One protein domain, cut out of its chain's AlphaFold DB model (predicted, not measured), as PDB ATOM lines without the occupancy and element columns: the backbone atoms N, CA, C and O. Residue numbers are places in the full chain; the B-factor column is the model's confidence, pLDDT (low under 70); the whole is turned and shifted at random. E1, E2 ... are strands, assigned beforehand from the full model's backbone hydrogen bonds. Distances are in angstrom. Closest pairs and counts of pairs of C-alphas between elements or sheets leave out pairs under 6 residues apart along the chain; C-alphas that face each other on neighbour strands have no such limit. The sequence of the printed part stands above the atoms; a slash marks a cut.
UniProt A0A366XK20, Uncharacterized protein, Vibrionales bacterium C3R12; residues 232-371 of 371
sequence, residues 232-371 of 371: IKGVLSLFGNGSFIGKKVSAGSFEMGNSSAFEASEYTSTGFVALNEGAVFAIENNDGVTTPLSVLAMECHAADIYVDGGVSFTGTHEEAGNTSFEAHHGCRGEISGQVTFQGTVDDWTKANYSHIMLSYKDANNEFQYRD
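What this domain is: This is residues 232 to 371 of the 371 residues of an uncharacterized protein of Vibrionales bacterium C3R12 (UniProt A0A366XK20). The chain is wound in stacked turns, a short solenoid of strands with a roughly triangular cross-section. One side is the row E1, E4, E7, E10, E13, E15; a second is E2, E5, E8, E11, residues 332 to 335 of E14, and E16; the third is E3, E6, E9, E12 and residues 339 to 341 of E14. The hairpin of E16 and E17 ends the second row. The printed part has 140 residues with 17 named strands, E1 to E17 in order, and no named helix: the class is all strand. It is compact, with a radius of gyration of the C-alphas of 13.8 A and spans of 35 by 33 by 24 A.

Where its parts are: E1 is residues 235 to 238, beginning at C-alpha 235 (-45.153, 31.243, 27.819); E2 is 243 to 245 and E3 248 to 251. E4 is 253 to 256, E5 261 to 264 and E6 266 to 269. E7 is 272 to 276, 13.0 A long, E8 280 to 283 and E9 293 to 295. E10 is 297 to 301, 14.0 A long, E11 304 to 307 and E12 311 to 313. E13 is 323 to 327, and E14 is 332 to 341, 18.8 A from first to last C-alpha. E15 is 344 to 346, E16 is 357 to 361, 13.4 A long, and E17 is 367 to 370, ending at C-alpha 370 (-29.367, 57.344, 25.885).

How they stand to each other: The branched sheet has eleven strands, and E14 has three neighbours in it. E2 and E5 are parallel, with N 244 and O 261 2.9 A apart. E3 and E6 are parallel, with N 249 and O 266 2.9 A apart. E14 bends by 103 degrees at residue 337. E11 lies on one side of E14, with N 305 and O 332 2.8 A apart, and E16 on the other side, with N 333 and O 357 3.0 A apart; E12 is parallel to E14, with N 313 and O 340 2.9 A apart. E16 and E17 are antiparallel, with N 368 and O 360 2.8 A apart. The other sheet runs E1, E4, E7, E10, E13, E15, all parallel; N 238 and O 255 of E1 and E4 are 3.0 A apart. The two sheets form a sandwich, two sheets face to face, their facing parts 8.9 A centre to centre.

The domain as a whole: The C-alphas farthest apart, of Asp 287 and Asn 352, are 40.3 A apart. The printed part has no cut and no long link. Residues 318 to 321 and 343 to 371 have pLDDT under 70.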
ATOM      1  N   ILE A 232     -39.856  26.944  32.198       98.06
ATOM      2  CA  ILE A 232     -41.169  26.997  31.556       98.06
ATOM      3  C   ILE A 232     -40.965  26.775  30.053       98.06
ATOM      4  O   ILE A 232     -40.179  27.472  29.424       98.06
ATOM      5  N   LYS A 233     -41.627  25.774  29.466       95.12
ATOM      6  CA  LYS A 233     -41.380  25.395  28.061       95.12
ATOM      7  C   LYS A 233     -41.948  26.408  27.069       95.12
ATOM      8  O   LYS A 233     -41.309  26.682  26.060       95.12
ATOM      9  N   GLY A 234     -43.149  26.905  27.343       93.12
ATOM     10  CA  GLY A 234     -43.854  27.898  26.542       93.12
ATOM     11  C   GLY A 234     -43.822  29.263  27.215       93.12
ATOM     12  O   GLY A 234     -42.755  29.767  27.565       93.12
ATOM     13  N   VAL A 235     -44.999  29.847  27.406       93.88
ATOM     14  CA  VAL A 235     -45.153  31.243  27.819       93.88
ATOM     15  C   VAL A 235     -45.162  31.386  29.345       93.88
ATOM     16  O   VAL A 235     -45.839  30.641  30.065       93.88
ATOM     17  N   LEU A 236     -44.415  32.370  29.842       97.81
ATOM     18  CA  LEU A 236     -44.684  33.014  31.127       97.81
ATOM     19  C   LEU A 236     -45.462  34.299  30.843       97.81
ATOM     20  O   LEU A 236     -45.023  35.083  30.010       97.81
ATOM     21  N   SER A 237     -46.581  34.538  31.522       97.31
ATOM     22  CA  SER A 237     -47.337  35.780  31.366       97.31
ATOM     23  C   SER A 237     -47.767  36.390  32.690       97.31
ATOM     24  O   SER A 237     -48.211  35.681  33.597       97.31
ATOM     25  N   LEU A 238     -47.603  37.713  32.804       98.25
ATOM     26  CA  LEU A 238     -47.969  38.496  33.986       98.25
ATOM     27  C   LEU A 238     -48.804  39.716  33.587       98.25
ATOM     28  O   LEU A 238     -48.281  40.674  33.020       98.25
ATOM     29  N   PHE A 239     -50.089  39.715  33.927       96.12
ATOM     30  CA  PHE A 239     -51.005  40.803  33.587       96.12
ATOM     31  C   PHE A 239     -51.828  41.259  34.794       96.12
ATOM     32  O   PHE A 239     -51.796  40.667  35.872       96.12
ATOM     33  N   GLY A 240     -52.519  42.388  34.634       92.38
ATOM     34  CA  GLY A 240     -53.482  42.900  35.606       92.38
ATOM     35  C   GLY A 240     -52.954  43.002  37.040       92.38
ATOM     36  O   GLY A 240     -53.622  42.513  37.951       92.38
ATOM     37  N   ASN A 241     -51.798  43.634  37.268       91.88
ATOM     38  CA  ASN A 241     -51.118  43.701  38.572       91.88
ATOM     39  C   ASN A 241     -50.643  42.326  39.093       91.88
ATOM     40  O   ASN A 241     -50.714  42.037  40.291       91.88
ATOM     41  N   GLY A 242     -50.210  41.448  38.190       94.44
ATOM     42  CA  GLY A 242     -49.618  40.156  38.517       94.44
ATOM     43  C   GLY A 242     -48.207  40.312  39.087       94.44
ATOM     44  O   GLY A 242     -47.491  41.250  38.747       94.44
ATOM     45  N   SER A 243     -47.774  39.400  39.957       96.44
ATOM     46  CA  SER A 243     -46.388  39.399  40.447       96.44
ATOM     47  C   SER A 243     -45.736  38.025  40.438       96.44
ATOM     48  O   SER A 243     -46.365  37.006  40.734       96.44
ATOM     49  N   PHE A 244     -44.447  37.998  40.128       98.62
ATOM     50  CA  PHE A 244     -43.644  36.788  40.090       98.62
ATOM     51  C   PHE A 244     -42.316  37.008  40.805       98.62
ATOM     52  O   PHE A 244     -41.615  37.977  40.529       98.62
ATOM     53  N   ILE A 245     -41.950  36.065  41.673       97.88
ATOM     54  CA  ILE A 245     -40.633  36.014  42.313       97.88
ATOM     55  C   ILE A 245     -40.042  34.620  42.108       97.88
ATOM     56  O   ILE A 245     -40.666  33.612  42.465       97.88
ATOM     57  N   GLY A 246     -38.825  34.549  41.573       95.94
ATOM     58  CA  GLY A 246     -38.085  33.304  41.378       95.94
ATOM     59  C   GLY A 246     -36.582  33.466  41.576       95.94
ATOM     60  O   GLY A 246     -36.094  34.546  41.878       95.94
ATOM     61  N   LYS A 247     -35.833  32.365  41.428       95.75
ATOM     62  CA  LYS A 247     -34.365  32.397  41.480       95.75
ATOM     63  C   LYS A 247     -33.757  32.391  40.078       95.75
ATOM     64  O   LYS A 247     -33.395  33.447  39.580       95.75
ATOM     65  N   LYS A 248     -33.667  31.220  39.441       97.50
ATOM     66  CA  LYS A 248     -33.271  31.089  38.033       97.50
ATOM     67  C   LYS A 248     -34.480  30.656  37.232       97.50
ATOM     68  O   LYS A 248     -35.070  29.614  37.531       97.50
ATOM     69  N   VAL A 249     -34.872  31.474  36.268       98.44
ATOM     70  CA  VAL A 249     -36.100  31.291  35.499       98.44
ATOM     71  C   VAL A 249     -35.748  31.230  34.024       98.44
ATOM     72  O   VAL A 249     -34.971  32.042  33.530       98.44
ATOM     73  N   SER A 250     -36.330  30.275  33.316       98.19
ATOM     74  CA  SER A 250     -36.329  30.271  31.865       98.19
ATOM     75  C   SER A 250     -37.736  30.099  31.327       98.19
ATOM     76  O   SER A 250     -38.543  29.395  31.937       98.19
ATOM     77  N   ALA A 251     -38.031  30.760  30.213       97.44
ATOM     78  CA  ALA A 251     -39.288  30.604  29.494       97.44
ATOM     79  C   ALA A 251     -39.039  30.507  27.984       97.44
ATOM     80  O   ALA A 251     -38.007  30.963  27.490       97.44
ATOM     81  N   GLY A 252     -39.978  29.914  27.251       94.62
ATOM     82  CA  GLY A 252     -39.982  29.951  25.791       94.62
ATOM     83  C   GLY A 252     -40.197  31.373  25.274       94.62
ATOM     84  O   GLY A 252     -39.470  31.808  24.390       94.62
ATOM     85  N   SER A 253     -41.134  32.106  25.873       93.00
ATOM     86  CA  SER A 253     -41.355  33.547  25.691       93.00
ATOM     87  C   SER A 253     -41.873  34.167  26.990       93.00
ATOM     88  O   SER A 253     -42.253  33.451  27.927       93.00
ATOM     89  N   PHE A 254     -41.861  35.498  27.069       96.56
ATOM     90  CA  PHE A 254     -42.376  36.211  28.232       96.56
ATOM     91  C   PHE A 254     -43.097  37.488  27.850       96.56
ATOM     92  O   PHE A 254     -42.546  38.349  27.176       96.56
ATOM     93  N   GLU A 255     -44.314  37.624  28.350       95.81
ATOM     94  CA  GLU A 255     -45.113  38.826  28.222       95.81
ATOM     95  C   GLU A 255     -45.493  39.348  29.606       95.81
ATOM     96  O   GLU A 255     -45.921  38.595  30.486       95.81
ATOM     97  N   MET A 256     -45.355  40.652  29.816       97.19
ATOM     98  CA  MET A 256     -45.938  41.296  30.983       97.19
ATOM     99  C   MET A 256     -46.552  42.644  30.659       97.19
ATOM    100  O   MET A 256     -46.080  43.368  29.783       97.19
ATOM    101  N   GLY A 257     -47.588  42.995  31.411       95.44
ATOM    102  CA  GLY A 257     -48.332  44.228  31.223       95.44
ATOM    103  C   GLY A 257     -49.085  44.684  32.465       95.44
ATOM    104  O   GLY A 257     -49.110  44.009  33.497       95.44
ATOM    105  N   ASN A 258     -49.736  45.839  32.341       94.06
ATOM    106  CA  ASN A 258     -50.714  46.378  33.285       94.06
ATOM    107  C   ASN A 258     -50.214  46.408  34.741       94.06
ATOM    108  O   ASN A 258     -50.842  45.844  35.640       94.06
ATOM    109  N   SER A 259     -49.086  47.083  34.977       94.19
ATOM    110  CA  SER A 259     -48.497  47.279  36.312       94.19
ATOM    111  C   SER A 259     -48.080  45.988  37.027       94.19
ATOM    112  O   SER A 259     -48.088  45.921  38.253       94.19
ATOM    113  N   SER A 260     -47.730  44.951  36.266       97.38
ATOM    114  CA  SER A 260     -47.217  43.694  36.816       97.38
ATOM    115  C   SER A 260     -45.736  43.784  37.198       97.38
ATOM    116  O   SER A 260     -45.005  44.628  36.686       97.38
ATOM    117  N   ALA A 261     -45.278  42.901  38.085       97.88
ATOM    118  CA  ALA A 261     -43.903  42.888  38.584       97.88
ATOM    119  C   ALA A 261     -43.243  41.508  38.450       97.88
ATOM    120  O   ALA A 261     -43.816  40.487  38.832       97.88
ATOM    121  N   PHE A 262     -42.007  41.480  37.969       98.69
ATOM    122  CA  PHE A 262     -41.181  40.284  37.880       98.69
ATOM    123  C   PHE A 262     -39.847  40.506  38.582       98.69
ATOM    124  O   PHE A 262     -39.169  41.495  38.318       98.69
ATOM    125  N   GLU A 263     -39.454  39.549  39.417       98.44
ATOM    126  CA  GLU A 263     -38.162  39.530  40.092       98.44
ATOM    127  C   GLU A 263     -37.527  38.137  39.989       98.44
ATOM    128  O   GLU A 263     -38.134  37.118  40.348       98.44
ATOM    129  N   ALA A 264     -36.287  38.081  39.504       98.06
ATOM    130  CA  ALA A 264     -35.467  36.874  39.522       98.06
ATOM    131  C   ALA A 264     -33.983  37.202  39.704       98.06
ATOM    132  O   ALA A 264     -33.563  38.333  39.500       98.06
ATOM    133  N   SER A 265     -33.160  36.212  40.051       97.25
ATOM    134  CA  SER A 265     -31.697  36.372  40.044       97.25
ATOM    135  C   SER A 265     -31.060  36.107  38.687       97.25
ATOM    136  O   SER A 265     -29.979  36.612  38.401       97.25
ATOM    137  N   GLU A 266     -31.715  35.296  37.864       97.88
ATOM    138  CA  GLU A 266     -31.305  34.995  36.499       97.88
ATOM    139  C   GLU A 266     -32.558  34.731  35.664       97.88
ATOM    140  O   GLU A 266     -33.459  34.005  36.103       97.88
ATOM    141  N   TYR A 267     -32.604  35.298  34.461       98.12
ATOM    142  CA  TYR A 267     -33.660  35.053  33.494       98.12
ATOM    143  C   TYR A 267     -33.082  34.725  32.119       98.12
ATOM    144  O   TYR A 267     -32.237  35.452  31.588       98.12
ATOM    145  N   THR A 268     -33.572  33.638  31.525       97.69
ATOM    146  CA  THR A 268     -33.234  33.269  30.151       97.69
ATOM    147  C   THR A 268     -34.476  33.021  29.304       97.69
ATOM    148  O   THR A 268     -35.443  32.419  29.762       97.69
ATOM    149  N   SER A 269     -34.459  33.473  28.054       95.44
ATOM    150  CA  SER A 269     -35.530  33.196  27.097       95.44
ATOM    151  C   SER A 269     -34.955  32.843  25.740       95.44
ATOM    152  O   SER A 269     -34.046  33.513  25.250       95.44
ATOM    153  N   THR A 270     -35.492  31.794  25.121       89.00
ATOM    154  CA  THR A 270     -35.190  31.470  23.719       89.00
ATOM    155  C   THR A 270     -36.065  32.240  22.738       89.00
ATOM    156  O   THR A 270     -35.803  32.203  21.539       89.00
ATOM    157  N   GLY A 271     -37.100  32.913  23.232       88.38
ATOM    158  CA  GLY A 271     -38.020  33.715  22.447       88.38
ATOM    159  C   GLY A 271     -38.057  35.160  22.916       88.38
ATOM    160  O   GLY A 271     -37.165  35.652  23.615       88.38
ATOM    161  N   PHE A 272     -39.099  35.845  22.467       89.62
ATOM    162  CA  PHE A 272     -39.287  37.269  22.674       89.62
ATOM    163  C   PHE A 272     -39.727  37.601  24.106       89.62
ATOM    164  O   PHE A 272     -40.411  36.801  24.757       89.62
ATOM    165  N   VAL A 273     -39.307  38.772  24.589       95.06
ATOM    166  CA  VAL A 273     -39.744  39.350  25.864       95.06
ATOM    167  C   VAL A 273     -40.455  40.675  25.607       95.06
ATOM    168  O   VAL A 273     -39.813  41.623  25.168       95.06
ATOM    169  N   ALA A 274     -41.744  40.756  25.922       94.62
ATOM    170  CA  ALA A 274     -42.555  41.960  25.769       94.62
ATOM    171  C   ALA A 274     -42.907  42.559  27.138       94.62
ATOM    172  O   ALA A 274     -43.524  41.896  27.977       94.62
ATOM    173  N   LEU A 275     -42.525  43.817  27.366       95.75
ATOM    174  CA  LEU A 275     -42.763  44.544  28.615       95.75
ATOM    175  C   LEU A 275     -43.679  45.737  28.354       95.75
ATOM    176  O   LEU A 275     -43.299  46.637  27.615       95.75
ATOM    177  N   ASN A 276     -44.857  45.779  28.970       94.06
ATOM    178  CA  ASN A 276     -45.887  46.765  28.643       94.06
ATOM    179  C   ASN A 276     -46.453  47.489  29.876       94.06
ATOM    180  O   ASN A 276     -46.458  46.972  30.991       94.06
ATOM    181  N   GLU A 277     -47.013  48.680  29.661       91.62
ATOM    182  CA  GLU A 277     -48.002  49.340  30.530       91.62
ATOM    183  C   GLU A 277     -47.683  49.344  32.040       91.62
ATOM    184  O   GLU A 277     -48.423  48.804  32.869       91.62
ATOM    185  N   GLY A 278     -46.591  49.998  32.425       90.69
ATOM    186  CA  GLY A 278     -46.195  50.193  33.822       90.69
ATOM    187  C   GLY A 278     -45.610  48.948  34.484       90.69
ATOM    188  O   GLY A 278     -45.519  48.912  35.710       90.69
ATOM    189  N   ALA A 279     -45.268  47.920  33.707       95.88
ATOM    190  CA  ALA A 279     -44.619  46.735  34.233       95.88
ATOM    191  C   ALA A 279     -43.233  47.040  34.824       95.88
ATOM    192  O   ALA A 279     -42.543  47.956  34.377       95.88
ATOM    193  N   VAL A 280     -42.822  46.242  35.810       97.00
ATOM    194  CA  VAL A 280     -41.506  46.315  36.454       97.00
ATOM    195  C   VAL A 280     -40.797  44.978  36.285       97.00
ATOM    196  O   VAL A 280     -41.215  43.970  36.855       97.00
ATOM    197  N   PHE A 281     -39.710  44.969  35.521       97.88
ATOM    198  CA  PHE A 281     -38.878  43.793  35.293       97.88
ATOM    199  C   PHE A 281     -37.535  43.959  36.003       97.88
ATOM    200  O   PHE A 281     -36.746  44.832  35.643       97.88
ATOM    201  N   ALA A 282     -37.270  43.120  37.003       97.75
ATOM    202  CA  ALA A 282     -36.073  43.188  37.829       97.75
ATOM    203  C   ALA A 282     -35.270  41.878  37.800       97.75
ATOM    204  O   ALA A 282     -35.794  40.787  38.044       97.75
ATOM    205  N   ILE A 283     -33.967  42.007  37.550       97.75
ATOM    206  CA  ILE A 283     -32.970  40.948  37.682       97.75
ATOM    207  C   ILE A 283     -31.978  41.342  38.777       97.75
ATOM    208  O   ILE A 283     -31.119  42.200  38.573       97.75
ATOM    209  N   GLU A 284     -32.092  40.701  39.939       94.75
ATOM    210  CA  GLU A 284     -31.224  40.910  41.100       94.75
ATOM    211  C   GLU A 284     -30.152  39.819  41.185       94.75
ATOM    212  O   GLU A 284     -30.374  38.726  41.724       94.75
ATOM    213  N   ASN A 285     -28.959  40.110  40.672       89.69
ATOM    214  CA  ASN A 285     -27.865  39.154  40.513       89.69
ATOM    215  C   ASN A 285     -27.107  38.840  41.810       89.69
ATOM    216  O   ASN A 285     -25.893  38.996  41.949       89.69
ATOM    217  N   ASN A 286     -27.848  38.278  42.753       85.25
ATOM    218  CA  ASN A 286     -27.359  37.838  44.050       85.25
ATOM    219  C   ASN A 286     -26.367  36.657  43.959       85.25
ATOM    220  O   ASN A 286     -25.682  36.351  44.936       85.25
ATOM    221  N   ASP A 287     -26.277  35.990  42.801       84.50
ATOM    222  CA  ASP A 287     -25.403  34.833  42.560       84.50
ATOM    223  C   ASP A 287     -24.085  35.198  41.829       84.50
ATOM    224  O   ASP A 287     -23.246  34.319  41.619       84.50
ATOM    225  N   GLY A 288     -23.872  36.463  41.442       85.88
ATOM    226  CA  GLY A 288     -22.636  36.924  40.789       85.88
ATOM    227  C   GLY A 288     -22.421  36.385  39.368       85.88
ATOM    228  O   GLY A 288     -21.283  36.247  38.915       85.88
ATOM    229  N   VAL A 289     -23.502  36.054  38.661       90.31
ATOM    230  CA  VAL A 289     -23.477  35.610  37.263       90.31
ATOM    231  C   VAL A 289     -23.047  36.780  36.379       90.31
ATOM    232  O   VAL A 289     -23.512  37.898  36.555       90.31
ATOM    233  N   THR A 290     -22.150  36.573  35.415       87.81
ATOM    234  CA  THR A 290     -21.694  37.682  34.551       87.81
ATOM    235  C   THR A 290     -22.821  38.223  33.672       87.81
ATOM    236  O   THR A 290     -22.934  39.434  33.499       87.81
ATOM    237  N   THR A 291     -23.665  37.330  33.157       91.00
ATOM    238  CA  THR A 291     -24.779  37.644  32.256       91.00
ATOM    239  C   THR A 291     -26.069  37.015  32.795       91.00
ATOM    240  O   THR A 291     -26.477  35.959  32.314       91.00
ATOM    241  N   PRO A 292     -26.674  37.588  33.851       95.44
ATOM    242  CA  PRO A 292     -27.884  37.053  34.472       95.44
ATOM    243  C   PRO A 292     -29.138  37.218  33.606       95.44
ATOM    244  O   PRO A 292     -30.143  36.570  33.885       95.44
ATOM    245  N   LEU A 293     -29.099  38.049  32.560       96.38
ATOM    246  CA  LEU A 293     -30.174  38.166  31.579       96.38
ATOM    247  C   LEU A 293     -29.688  37.737  30.191       96.38
ATOM    248  O   LEU A 293     -28.800  38.370  29.620       96.38
ATOM    249  N   SER A 294     -30.298  36.699  29.619       95.81
ATOM    250  CA  SER A 294     -30.027  36.274  28.238       95.81
ATOM    251  C   SER A 294     -31.318  35.964  27.492       95.81
ATOM    252  O   SER A 294     -31.984  34.979  27.792       95.81
ATOM    253  N   VAL A 295     -31.661  36.768  26.493       95.25
ATOM    254  CA  VAL A 295     -32.933  36.660  25.758       95.25
ATOM    255  C   VAL A 295     -32.693  36.672  24.251       95.25
ATOM    256  O   VAL A 295     -31.609  37.054  23.801       95.25
ATOM    257  N   LEU A 296     -33.666  36.238  23.448       92.38
ATOM    258  CA  LEU A 296     -33.565  36.364  21.991       92.38
ATOM    259  C   LEU A 296     -33.583  37.840  21.588       92.38
ATOM    260  O   LEU A 296     -32.612  38.343  21.026       92.38
ATOM    261  N   ALA A 297     -34.675  38.513  21.937       90.50
ATOM    262  CA  ALA A 297     -34.905  39.936  21.753       90.50
ATOM    263  C   ALA A 297     -35.908  40.424  22.809       90.50
ATOM    264  O   ALA A 297     -36.594  39.606  23.433       90.50
ATOM    265  N   MET A 298     -35.986  41.737  23.018       91.44
ATOM    266  CA  MET A 298     -36.918  42.345  23.968       91.44
ATOM    267  C   MET A 298     -37.513  43.634  23.415       91.44
ATOM    268  O   MET A 298     -36.810  44.427  22.796       91.44
ATOM    269  N   GLU A 299     -38.781  43.860  23.714       90.31
ATOM    270  CA  GLU A 299     -39.488  45.105  23.451       90.31
ATOM    271  C   GLU A 299     -40.034  45.672  24.755       90.31
ATOM    272  O   GLU A 299     -40.481  44.947  25.650       90.31
ATOM    273  N   CYS A 300     -39.974  46.992  24.863       89.25
ATOM    274  CA  CYS A 300     -40.464  47.722  26.011       89.25
ATOM    275  C   CYS A 300     -41.419  48.836  25.572       89.25
ATOM    276  O   CYS A 300     -41.047  49.702  24.783       89.25
ATOM    277  N   HIS A 301     -42.602  48.886  26.190       89.50
ATOM    278  CA  HIS A 301     -43.588  49.962  26.110       89.50
ATOM    279  C   HIS A 301     -43.971  50.442  27.508       89.50
ATOM    280  O   HIS A 301     -44.690  49.761  28.237       89.50
ATOM    281  N   ALA A 302     -43.551  51.651  27.879       89.88
ATOM    282  CA  ALA A 302     -43.909  52.267  29.157       89.88
ATOM    283  C   ALA A 302     -43.642  51.382  30.396       89.88
ATOM    284  O   ALA A 302     -44.475  51.346  31.299       89.88
ATOM    285  N   ALA A 303     -42.510  50.675  30.441       92.12
ATOM    286  CA  ALA A 303     -42.128  49.780  31.538       92.12
ATOM    287  C   ALA A 303     -40.776  50.166  32.170       92.12
ATOM    288  O   ALA A 303     -39.956  50.851  31.551       92.12
ATOM    289  N   ASP A 304     -40.549  49.704  33.400       91.56
ATOM    290  CA  ASP A 304     -39.300  49.881  34.139       91.56
ATOM    291  C   ASP A 304     -38.459  48.592  34.105       91.56
ATOM    292  O   ASP A 304     -38.939  47.507  34.444       91.56
ATOM    293  N   ILE A 305     -37.185  48.713  33.726       93.62
ATOM    294  CA  ILE A 305     -36.230  47.604  33.592       93.62
ATOM    295  C   ILE A 305     -35.061  47.813  34.556       93.62
ATOM    296  O   ILE A 305     -34.353  48.812  34.481       93.62
ATOM    297  N   TYR A 306     -34.791  46.840  35.417       94.00
ATOM    298  CA  TYR A 306     -33.638  46.854  36.312       94.00
ATOM    299  C   TYR A 306     -32.856  45.559  36.156       94.00
ATOM    300  O   TYR A 306     -33.387  44.476  36.389       94.00
ATOM    301  N   VAL A 307     -31.588  45.654  35.771       93.12
ATOM    302  CA  VAL A 307     -30.705  44.491  35.674       93.12
ATOM    303  C   VAL A 307     -29.406  44.782  36.400       93.12
ATOM    304  O   VAL A 307     -28.590  45.591  35.957       93.12
ATOM    305  N   ASP A 308     -29.182  44.070  37.497       91.75
ATOM    306  CA  ASP A 308     -27.863  44.007  38.101       91.75
ATOM    307  C   ASP A 308     -27.020  42.962  37.358       91.75
ATOM    308  O   ASP A 308     -27.302  41.775  37.423       91.75
ATOM    309  N   GLY A 309     -25.994  43.368  36.614       89.00
ATOM    310  CA  GLY A 309     -25.141  42.482  35.821       89.00
ATOM    311  C   GLY A 309     -25.319  42.631  34.311       89.00
ATOM    312  O   GLY A 309     -25.920  43.583  33.817       89.00
ATOM    313  N   GLY A 310     -24.679  41.735  33.557       87.38
ATOM    314  CA  GLY A 310     -24.667  41.786  32.100       87.38
ATOM    315  C   GLY A 310     -25.949  41.282  31.434       87.38
ATOM    316  O   GLY A 310     -26.674  40.438  31.961       87.38
ATOM    317  N   VAL A 311     -26.175  41.755  30.214       90.31
ATOM    318  CA  VAL A 311     -27.311  41.381  29.365       90.31
ATOM    319  C   VAL A 311     -26.796  40.850  28.034       90.31
ATOM    320  O   VAL A 311     -25.867  41.413  27.452       90.31
ATOM    321  N   SER A 312     -27.402  39.777  27.531       91.44
ATOM    322  CA  SER A 312     -27.114  39.232  26.203       91.44
ATOM    323  C   SER A 312     -28.388  39.094  25.379       91.44
ATOM    324  O   SER A 312     -29.249  38.274  25.690       91.44
ATOM    325  N   PHE A 313     -28.463  39.845  24.284       90.75
ATOM    326  CA  PHE A 313     -29.453  39.653  23.231       90.75
ATOM    327  C   PHE A 313     -28.872  38.744  22.152       90.75
ATOM    328  O   PHE A 313     -27.892  39.080  21.483       90.75
ATOM    329  N   THR A 314     -29.459  37.561  22.024       89.81
ATOM    330  CA  THR A 314     -28.909  36.449  21.237       89.81
ATOM    331  C   THR A 314     -29.431  36.387  19.806       89.81
ATOM    332  O   THR A 314     -28.915  35.597  19.021       89.81
ATOM    333  N   GLY A 315     -30.399  37.227  19.441       86.69
ATOM    334  CA  GLY A 315     -30.916  37.321  18.082       86.69
ATOM    335  C   GLY A 315     -31.710  38.599  17.838       86.69
ATOM    336  O   GLY A 315     -31.452  39.640  18.447       86.69
ATOM    337  N   THR A 316     -32.652  38.516  16.904       81.25
ATOM    338  CA  THR A 316     -33.550  39.603  16.503       81.25
ATOM    339  C   THR A 316     -34.977  39.083  16.401       81.25
ATOM    340  O   THR A 316     -35.172  37.889  16.169       81.25
ATOM    341  N   HIS A 317     -35.966  39.964  16.525       73.75
ATOM    342  CA  HIS A 317     -37.371  39.603  16.338       73.75
ATOM    343  C   HIS A 317     -38.008  40.385  15.183       73.75
ATOM    344  O   HIS A 317     -37.814  41.594  15.071       73.75
ATOM    345  N   GLU A 318     -38.727  39.681  14.301       65.81
ATOM    346  CA  GLU A 318     -39.299  40.254  13.072       65.81
ATOM    347  C   GLU A 318     -40.398  41.282  13.369       65.81
ATOM    348  O   GLU A 318     -40.442  42.318  12.706       65.81
ATOM    349  N   GLU A 319     -41.234  41.038  14.385       60.47
ATOM    350  CA  GLU A 319     -42.291  41.976  14.795       60.47
ATOM    351  C   GLU A 319     -41.712  43.275  15.377       60.47
ATOM    352  O   GLU A 319     -42.300  44.336  15.192       60.47
ATOM    353  N   ALA A 320     -40.495  43.205  15.928       54.19
ATOM    354  CA  ALA A 320     -39.700  44.342  16.395       54.19
ATOM    355  C   ALA A 320     -38.756  44.901  15.305       54.19
ATOM    356  O   ALA A 320     -37.647  45.362  15.579       54.19
ATOM    357  N   GLY A 321     -39.101  44.746  14.021       60.12
ATOM    358  CA  GLY A 321     -38.323  45.304  12.908       60.12
ATOM    359  C   GLY A 321     -36.934  44.682  12.689       60.12
ATOM    360  O   GLY A 321     -36.062  45.333  12.117       60.12
ATOM    361  N   ASN A 322     -36.718  43.427  13.105       71.94
ATOM    362  CA  ASN A 322     -35.413  42.747  13.140       71.94
ATOM    363  C   ASN A 322     -34.412  43.377  14.118       71.94
ATOM    364  O   ASN A 322     -33.215  43.475  13.832       71.94
ATOM    365  N   THR A 323     -34.884  43.755  15.301       72.19
ATOM    366  CA  THR A 323     -34.039  44.321  16.355       72.19
ATOM    367  C   THR A 323     -33.823  43.345  17.495       72.19
ATOM    368  O   THR A 323     -34.615  42.432  17.734       72.19
ATOM    369  N   SER A 324     -32.693  43.517  18.176       82.19
ATOM    370  CA  SER A 324     -32.390  42.799  19.414       82.19
ATOM    371  C   SER A 324     -33.082  43.430  20.624       82.19
ATOM    372  O   SER A 324     -33.413  42.730  21.578       82.19
ATOM    373  N   PHE A 325     -33.281  44.747  20.597       84.88
ATOM    374  CA  PHE A 325     -33.938  45.504  21.653       84.88
ATOM    375  C   PHE A 325     -34.669  46.702  21.046       84.88
ATOM    376  O   PHE A 325     -34.037  47.482  20.328       84.88
ATOM    377  N   GLU A 326     -35.955  46.843  21.364       81.69
ATOM    378  CA  GLU A 326     -36.801  47.970  20.961       81.69
ATOM    379  C   GLU A 326     -37.376  48.663  22.203       81.69
ATOM    380  O   GLU A 326     -37.943  48.030  23.095       81.69
ATOM    381  N   ALA A 327     -37.206  49.982  22.282       80.69
ATOM    382  CA  ALA A 327     -37.707  50.791  23.387       80.69
ATOM    383  C   ALA A 327     -38.666  51.868  22.874       80.69
ATOM    384  O   ALA A 327     -38.300  52.721  22.065       80.69
ATOM    385  N   HIS A 328     -39.887  51.857  23.401       80.06
ATOM    386  CA  HIS A 328     -40.929  52.828  23.099       80.06
ATOM    387  C   HIS A 328     -41.116  53.842  24.232       80.06
ATOM    388  O   HIS A 328     -40.457  53.819  25.277       80.06
ATOM    389  N   HIS A 329     -42.043  54.776  24.008       79.00
ATOM    390  CA  HIS A 329     -42.359  55.852  24.939       79.00
ATOM    391  C   HIS A 329     -42.599  55.335  26.362       79.00
ATOM    392  O   HIS A 329     -43.405  54.434  26.590       79.00
ATOM    393  N   GLY A 330     -41.935  55.970  27.328       79.94
ATOM    394  CA  GLY A 330     -42.104  55.681  28.750       79.94
ATOM    395  C   GLY A 330     -41.224  54.555  29.293       79.94
ATOM    396  O   GLY A 330     -41.310  54.296  30.488       79.94
ATOM    397  N   CYS A 331     -40.385  53.924  28.467       84.00
ATOM    398  CA  CYS A 331     -39.411  52.944  28.940       84.00
ATOM    399  C   CYS A 331     -38.256  53.580  29.697       84.00
ATOM    400  O   CYS A 331     -37.676  54.581  29.266       84.00
ATOM    401  N   ARG A 332     -37.926  52.998  30.850       86.19
ATOM    402  CA  ARG A 332     -36.893  53.497  31.763       86.19
ATOM    403  C   ARG A 332     -36.153  52.326  32.379       86.19
ATOM    404  O   ARG A 332     -36.725  51.253  32.538       86.19
ATOM    405  N   GLY A 333     -34.895  52.523  32.748       83.75
ATOM    406  CA  GLY A 333     -34.187  51.455  33.429       83.75
ATOM    407  C   GLY A 333     -32.696  51.643  33.625       83.75
ATOM    408  O   GLY A 333     -32.071  52.573  33.115       83.75
ATOM    409  N   GLU A 334     -32.114  50.703  34.353       84.62
ATOM    410  CA  GLU A 334     -30.681  50.637  34.616       84.62
ATOM    411  C   GLU A 334     -30.165  49.218  34.379       84.62
ATOM    412  O   GLU A 334     -30.751  48.243  34.853       84.62
ATOM    413  N   ILE A 335     -29.046  49.116  33.660       84.25
ATOM    414  CA  ILE A 335     -28.286  47.879  33.490       84.25
ATOM    415  C   ILE A 335     -26.867  48.130  34.010       84.25
ATOM    416  O   ILE A 335     -26.096  48.883  33.414       84.25
ATOM    417  N   SER A 336     -26.494  47.498  35.125       80.50
ATOM    418  CA  SER A 336     -25.215  47.786  35.799       80.50
ATOM    419  C   SER A 336     -23.992  47.164  35.095       80.50
ATOM    420  O   SER A 336     -22.851  47.623  35.273       80.50
ATOM    421  N   GLY A 337     -24.212  46.113  34.292       78.19
ATOM    422  CA  GLY A 337     -23.177  45.345  33.602       78.19
ATOM    423  C   GLY A 337     -23.085  45.587  32.094       78.19
ATOM    424  O   GLY A 337     -23.649  46.528  31.539       78.19
ATOM    425  N   GLN A 338     -22.304  44.729  31.432       80.19
ATOM    426  CA  GLN A 338     -22.071  44.802  29.990       80.19
ATOM    427  C   GLN A 338     -23.290  44.311  29.206       80.19
ATOM    428  O   GLN A 338     -23.820  43.239  29.498       80.19
ATOM    429  N   VAL A 339     -23.666  45.039  28.157       82.25
ATOM    430  CA  VAL A 339     -24.717  44.623  27.219       82.25
ATOM    431  C   VAL A 339     -24.102  44.129  25.913       82.25
ATOM    432  O   VAL A 339     -23.241  44.787  25.328       82.25
ATOM    433  N   THR A 340     -24.542  42.958  25.452       81.06
ATOM    434  CA  THR A 340     -24.121  42.351  24.182       81.06
ATOM    435  C   THR A 340     -25.320  42.179  23.255       81.06
ATOM    436  O   THR A 340     -26.361  41.687  23.684       81.06
ATOM    437  N   PHE A 341     -25.155  42.539  21.981       78.44
ATOM    438  CA  PHE A 341     -26.176  42.417  20.939       78.44
ATOM    439  C   PHE A 341     -25.661  41.543  19.787       78.44
ATOM    440  O   PHE A 341     -24.518  41.714  19.359       78.44
ATOM    441  N   GLN A 342     -26.489  40.631  19.265       71.38
ATOM    442  CA  GLN A 342     -26.225  39.934  17.995       71.38
ATOM    443  C   GLN A 342     -26.815  40.641  16.759       71.38
ATOM    444  O   GLN A 342     -26.424  40.305  15.641       71.38
ATOM    445  N   GLY A 343     -27.711  41.618  16.936       60.38
ATOM    446  CA  GLY A 343     -28.362  42.372  15.862       60.38
ATOM    447  C   GLY A 343     -28.268  43.892  16.021       60.38
ATOM    448  O   GLY A 343     -27.441  44.414  16.770       60.38
ATOM    449  N   THR A 344     -29.110  44.614  15.280       58.88
ATOM    450  CA  THR A 344     -29.249  46.071  15.393       58.88
ATOM    451  C   THR A 344     -30.117  46.459  16.591       58.88
ATOM    452  O   THR A 344     -31.044  45.740  16.965       58.88
ATOM    453  N   VAL A 345     -29.820  47.618  17.175       58.44
ATOM    454  CA  VAL A 345     -30.701  48.329  18.114       58.44
ATOM    455  C   VAL A 345     -31.421  49.395  17.289       58.44
ATOM    456  O   VAL A 345     -30.727  50.232  16.705       58.44
ATOM    457  N   ASP A 346     -32.751  49.345  17.179       59.94
ATOM    458  CA  ASP A 346     -33.517  50.406  16.505       59.94
ATOM    459  C   ASP A 346     -34.129  51.328  17.560       59.94
ATOM    460  O   ASP A 346     -34.885  50.899  18.429       59.94
ATOM    461  N   ASP A 347     -33.753  52.602  17.485       51.69
ATOM    462  CA  ASP A 347     -34.383  53.676  18.241       51.69
ATOM    463  C   ASP A 347     -35.430  54.301  17.311       51.69
ATOM    464  O   ASP A 347     -35.074  54.903  16.289       51.69
ATOM    465  N   TRP A 348     -36.720  54.244  17.659       45.59
ATOM    466  CA  TRP A 348     -37.744  55.024  16.955       45.59
ATOM    467  C   TRP A 348     -37.538  56.527  17.200       45.59
ATOM    468  O   TRP A 348     -38.241  57.190  17.958       45.59
ATOM    469  N   THR A 349     -36.623  57.115  16.437       39.25
ATOM    470  CA  THR A 349     -36.360  58.557  16.296       39.25
ATOM    471  C   THR A 349     -37.515  59.329  15.626       39.25
ATOM    472  O   THR A 349     -37.314  60.416  15.081       39.25
ATOM    473  N   LYS A 350     -38.750  58.803  15.632       36.97
ATOM    474  CA  LYS A 350     -39.905  59.389  14.921       36.97
ATOM    475  C   LYS A 350     -41.165  59.636  15.749       36.97
ATOM    476  O   LYS A 350     -42.138  60.140  15.190       36.97
ATOM    477  N   ALA A 351     -41.150  59.402  17.057       32.84
ATOM    478  CA  ALA A 351     -42.160  59.970  17.943       32.84
ATOM    479  C   ALA A 351     -41.520  61.114  18.733       32.84
ATOM    480  O   ALA A 351     -40.709  60.903  19.628       32.84
ATOM    481  N   ASN A 352     -41.856  62.354  18.369       35.53
ATOM    482  CA  ASN A 352     -41.573  63.497  19.229       35.53
ATOM    483  C   ASN A 352     -42.093  63.170  20.642       35.53
ATOM    484  O   ASN A 352     -43.250  62.773  20.766       35.53
ATOM    485  N   TYR A 353     -41.257  63.396  21.661       37.12
ATOM    486  CA  TYR A 353     -41.536  63.298  23.104       37.12
ATOM    487  C   TYR A 353     -41.387  61.910  23.767       37.12
ATOM    488  O   TYR A 353     -42.376  61.215  23.954       37.12
ATOM    489  N   SER A 354     -40.187  61.584  24.273       32.31
ATOM    490  CA  SER A 354     -39.943  61.154  25.673       32.31
ATOM    491  C   SER A 354     -38.501  60.733  25.910       32.31
ATOM    492  O   SER A 354     -37.958  59.989  25.107       32.31
ATOM    493  N   HIS A 355     -37.974  61.138  27.065       43.94
ATOM    494  CA  HIS A 355     -36.726  60.662  27.649       43.94
ATOM    495  C   HIS A 355     -36.745  59.138  27.810       43.94
ATOM    496  O   HIS A 355     -37.434  58.629  28.701       43.94
ATOM    497  N   ILE A 356     -36.017  58.426  26.957       49.53
ATOM    498  CA  ILE A 356     -35.535  57.091  27.299       49.53
ATOM    499  C   ILE A 356     -34.416  57.362  28.306       49.53
ATOM    500  O   ILE A 356     -33.625  58.266  28.117       49.53
ATOM    501  N   MET A 357     -34.390  56.694  29.453       55.78
ATOM    502  CA  MET A 357     -33.237  56.786  30.356       55.78
ATOM    503  C   MET A 357     -32.772  55.368  30.577       55.78
ATOM    504  O   MET A 357     -33.219  54.704  31.510       55.78
ATOM    505  N   LEU A 358     -31.945  54.894  29.650       58.91
ATOM    506  CA  LEU A 358     -31.235  53.634  29.785       58.91
ATOM    507  C   LEU A 358     -29.763  53.961  29.973       58.91
ATOM    508  O   LEU A 358     -29.117  54.526  29.087       58.91
ATOM    509  N   SER A 359     -29.246  53.602  31.144       60.50
ATOM    510  CA  SER A 359     -27.813  53.622  31.411       60.50
ATOM    511  C   SER A 359     -27.276  52.195  31.368       60.50
ATOM    512  O   SER A 359     -27.822  51.301  32.015       60.50
ATOM    513  N   TYR A 360     -26.246  51.969  30.552       64.69
ATOM    514  CA  TYR A 360     -25.590  50.666  30.434       64.69
ATOM    515  C   TYR A 360     -24.114  50.801  30.057       64.69
ATOM    516  O   TYR A 360     -23.679  51.853  29.588       64.69
ATOM    517  N   LYS A 361     -23.335  49.731  30.246       58.94
ATOM    518  CA  LYS A 361     -21.953  49.644  29.749       58.94
ATOM    519  C   LYS A 361     -21.908  48.867  28.442       58.94
ATOM    520  O   LYS A 361     -22.422  47.750  28.360       58.94
ATOM    521  N   ASP A 362     -21.290  49.445  27.420       63.31
ATOM    522  CA  ASP A 362     -21.098  48.763  26.140       63.31
ATOM    523  C   ASP A 362     -19.929  47.756  26.172       63.31
ATOM    524  O   ASP A 362     -19.293  47.523  27.205       63.31
ATOM    525  N   ALA A 363     -19.626  47.149  25.020       61.31
ATOM    526  CA  ALA A 363     -18.533  46.186  24.871       61.31
ATOM    527  C   ALA A 363     -17.128  46.759  25.157       61.31
ATOM    528  O   ALA A 363     -16.195  45.989  25.380       61.31
ATOM    529  N   ASN A 364     -16.974  48.086  25.176       65.31
ATOM    530  CA  ASN A 364     -15.736  48.783  25.522       65.31
ATOM    531  C   ASN A 364     -15.726  49.265  26.981       65.31
ATOM    532  O   ASN A 364     -14.765  49.913  27.400       65.31
ATOM    533  N   ASN A 365     -16.754  48.916  27.767       59.91
ATOM    534  CA  ASN A 365     -16.940  49.332  29.156       59.91
ATOM    535  C   ASN A 365     -17.141  50.855  29.310       59.91
ATOM    536  O   ASN A 365     -16.860  51.418  30.373       59.91
ATOM    537  N   GLU A 366     -17.632  51.517  28.259       46.78
ATOM    538  CA  GLU A 366     -18.032  52.922  28.293       46.78
ATOM    539  C   GLU A 366     -19.493  53.030  28.742       46.78
ATOM    540  O   GLU A 366     -20.348  52.252  28.311       46.78
ATOM    541  N   PHE A 367     -19.783  53.982  29.635       50.66
ATOM    542  CA  PHE A 367     -21.159  54.278  30.027       50.66
ATOM    543  C   PHE A 367     -21.881  54.940  28.861       50.66
ATOM    544  O   PHE A 367     -21.553  56.060  28.470       50.66
ATOM    545  N   GLN A 368     -22.890  54.249  28.355       60.28
ATOM    546  CA  GLN A 368     -23.838  54.789  27.407       60.28
ATOM    547  C   GLN A 368     -25.012  55.356  28.196       60.28
ATOM    548  O   GLN A 368     -25.618  54.670  29.020       60.28
ATOM    549  N   TYR A 369     -25.291  56.632  27.957       51.41
ATOM    550  CA  TYR A 369     -26.503  57.299  28.402       51.41
ATOM    551  C   TYR A 369     -27.285  57.613  27.135       51.41
ATOM    552  O   TYR A 369     -26.793  58.354  26.279       51.41
ATOM    553  N   ARG A 370     -28.449  56.993  26.969       54.34
ATOM    554  CA  ARG A 370     -29.367  57.344  25.885       54.34
ATOM    555  C   ARG A 370     -30.545  58.064  26.513       54.34
ATOM    556  O   ARG A 370     -31.216  57.431  27.321       54.34
ATOM    557  N   ASP A 371     -30.665  59.356  26.182       45.16
ATOM    558  CA  ASP A 371     -31.801  60.250  26.468       45.16
ATOM    559  C   ASP A 371     -32.921  60.067  25.434       45.16
ATOM    560  O   ASP A 371     -32.591  59.902  24.234       45.16
TER     561      ASP A 371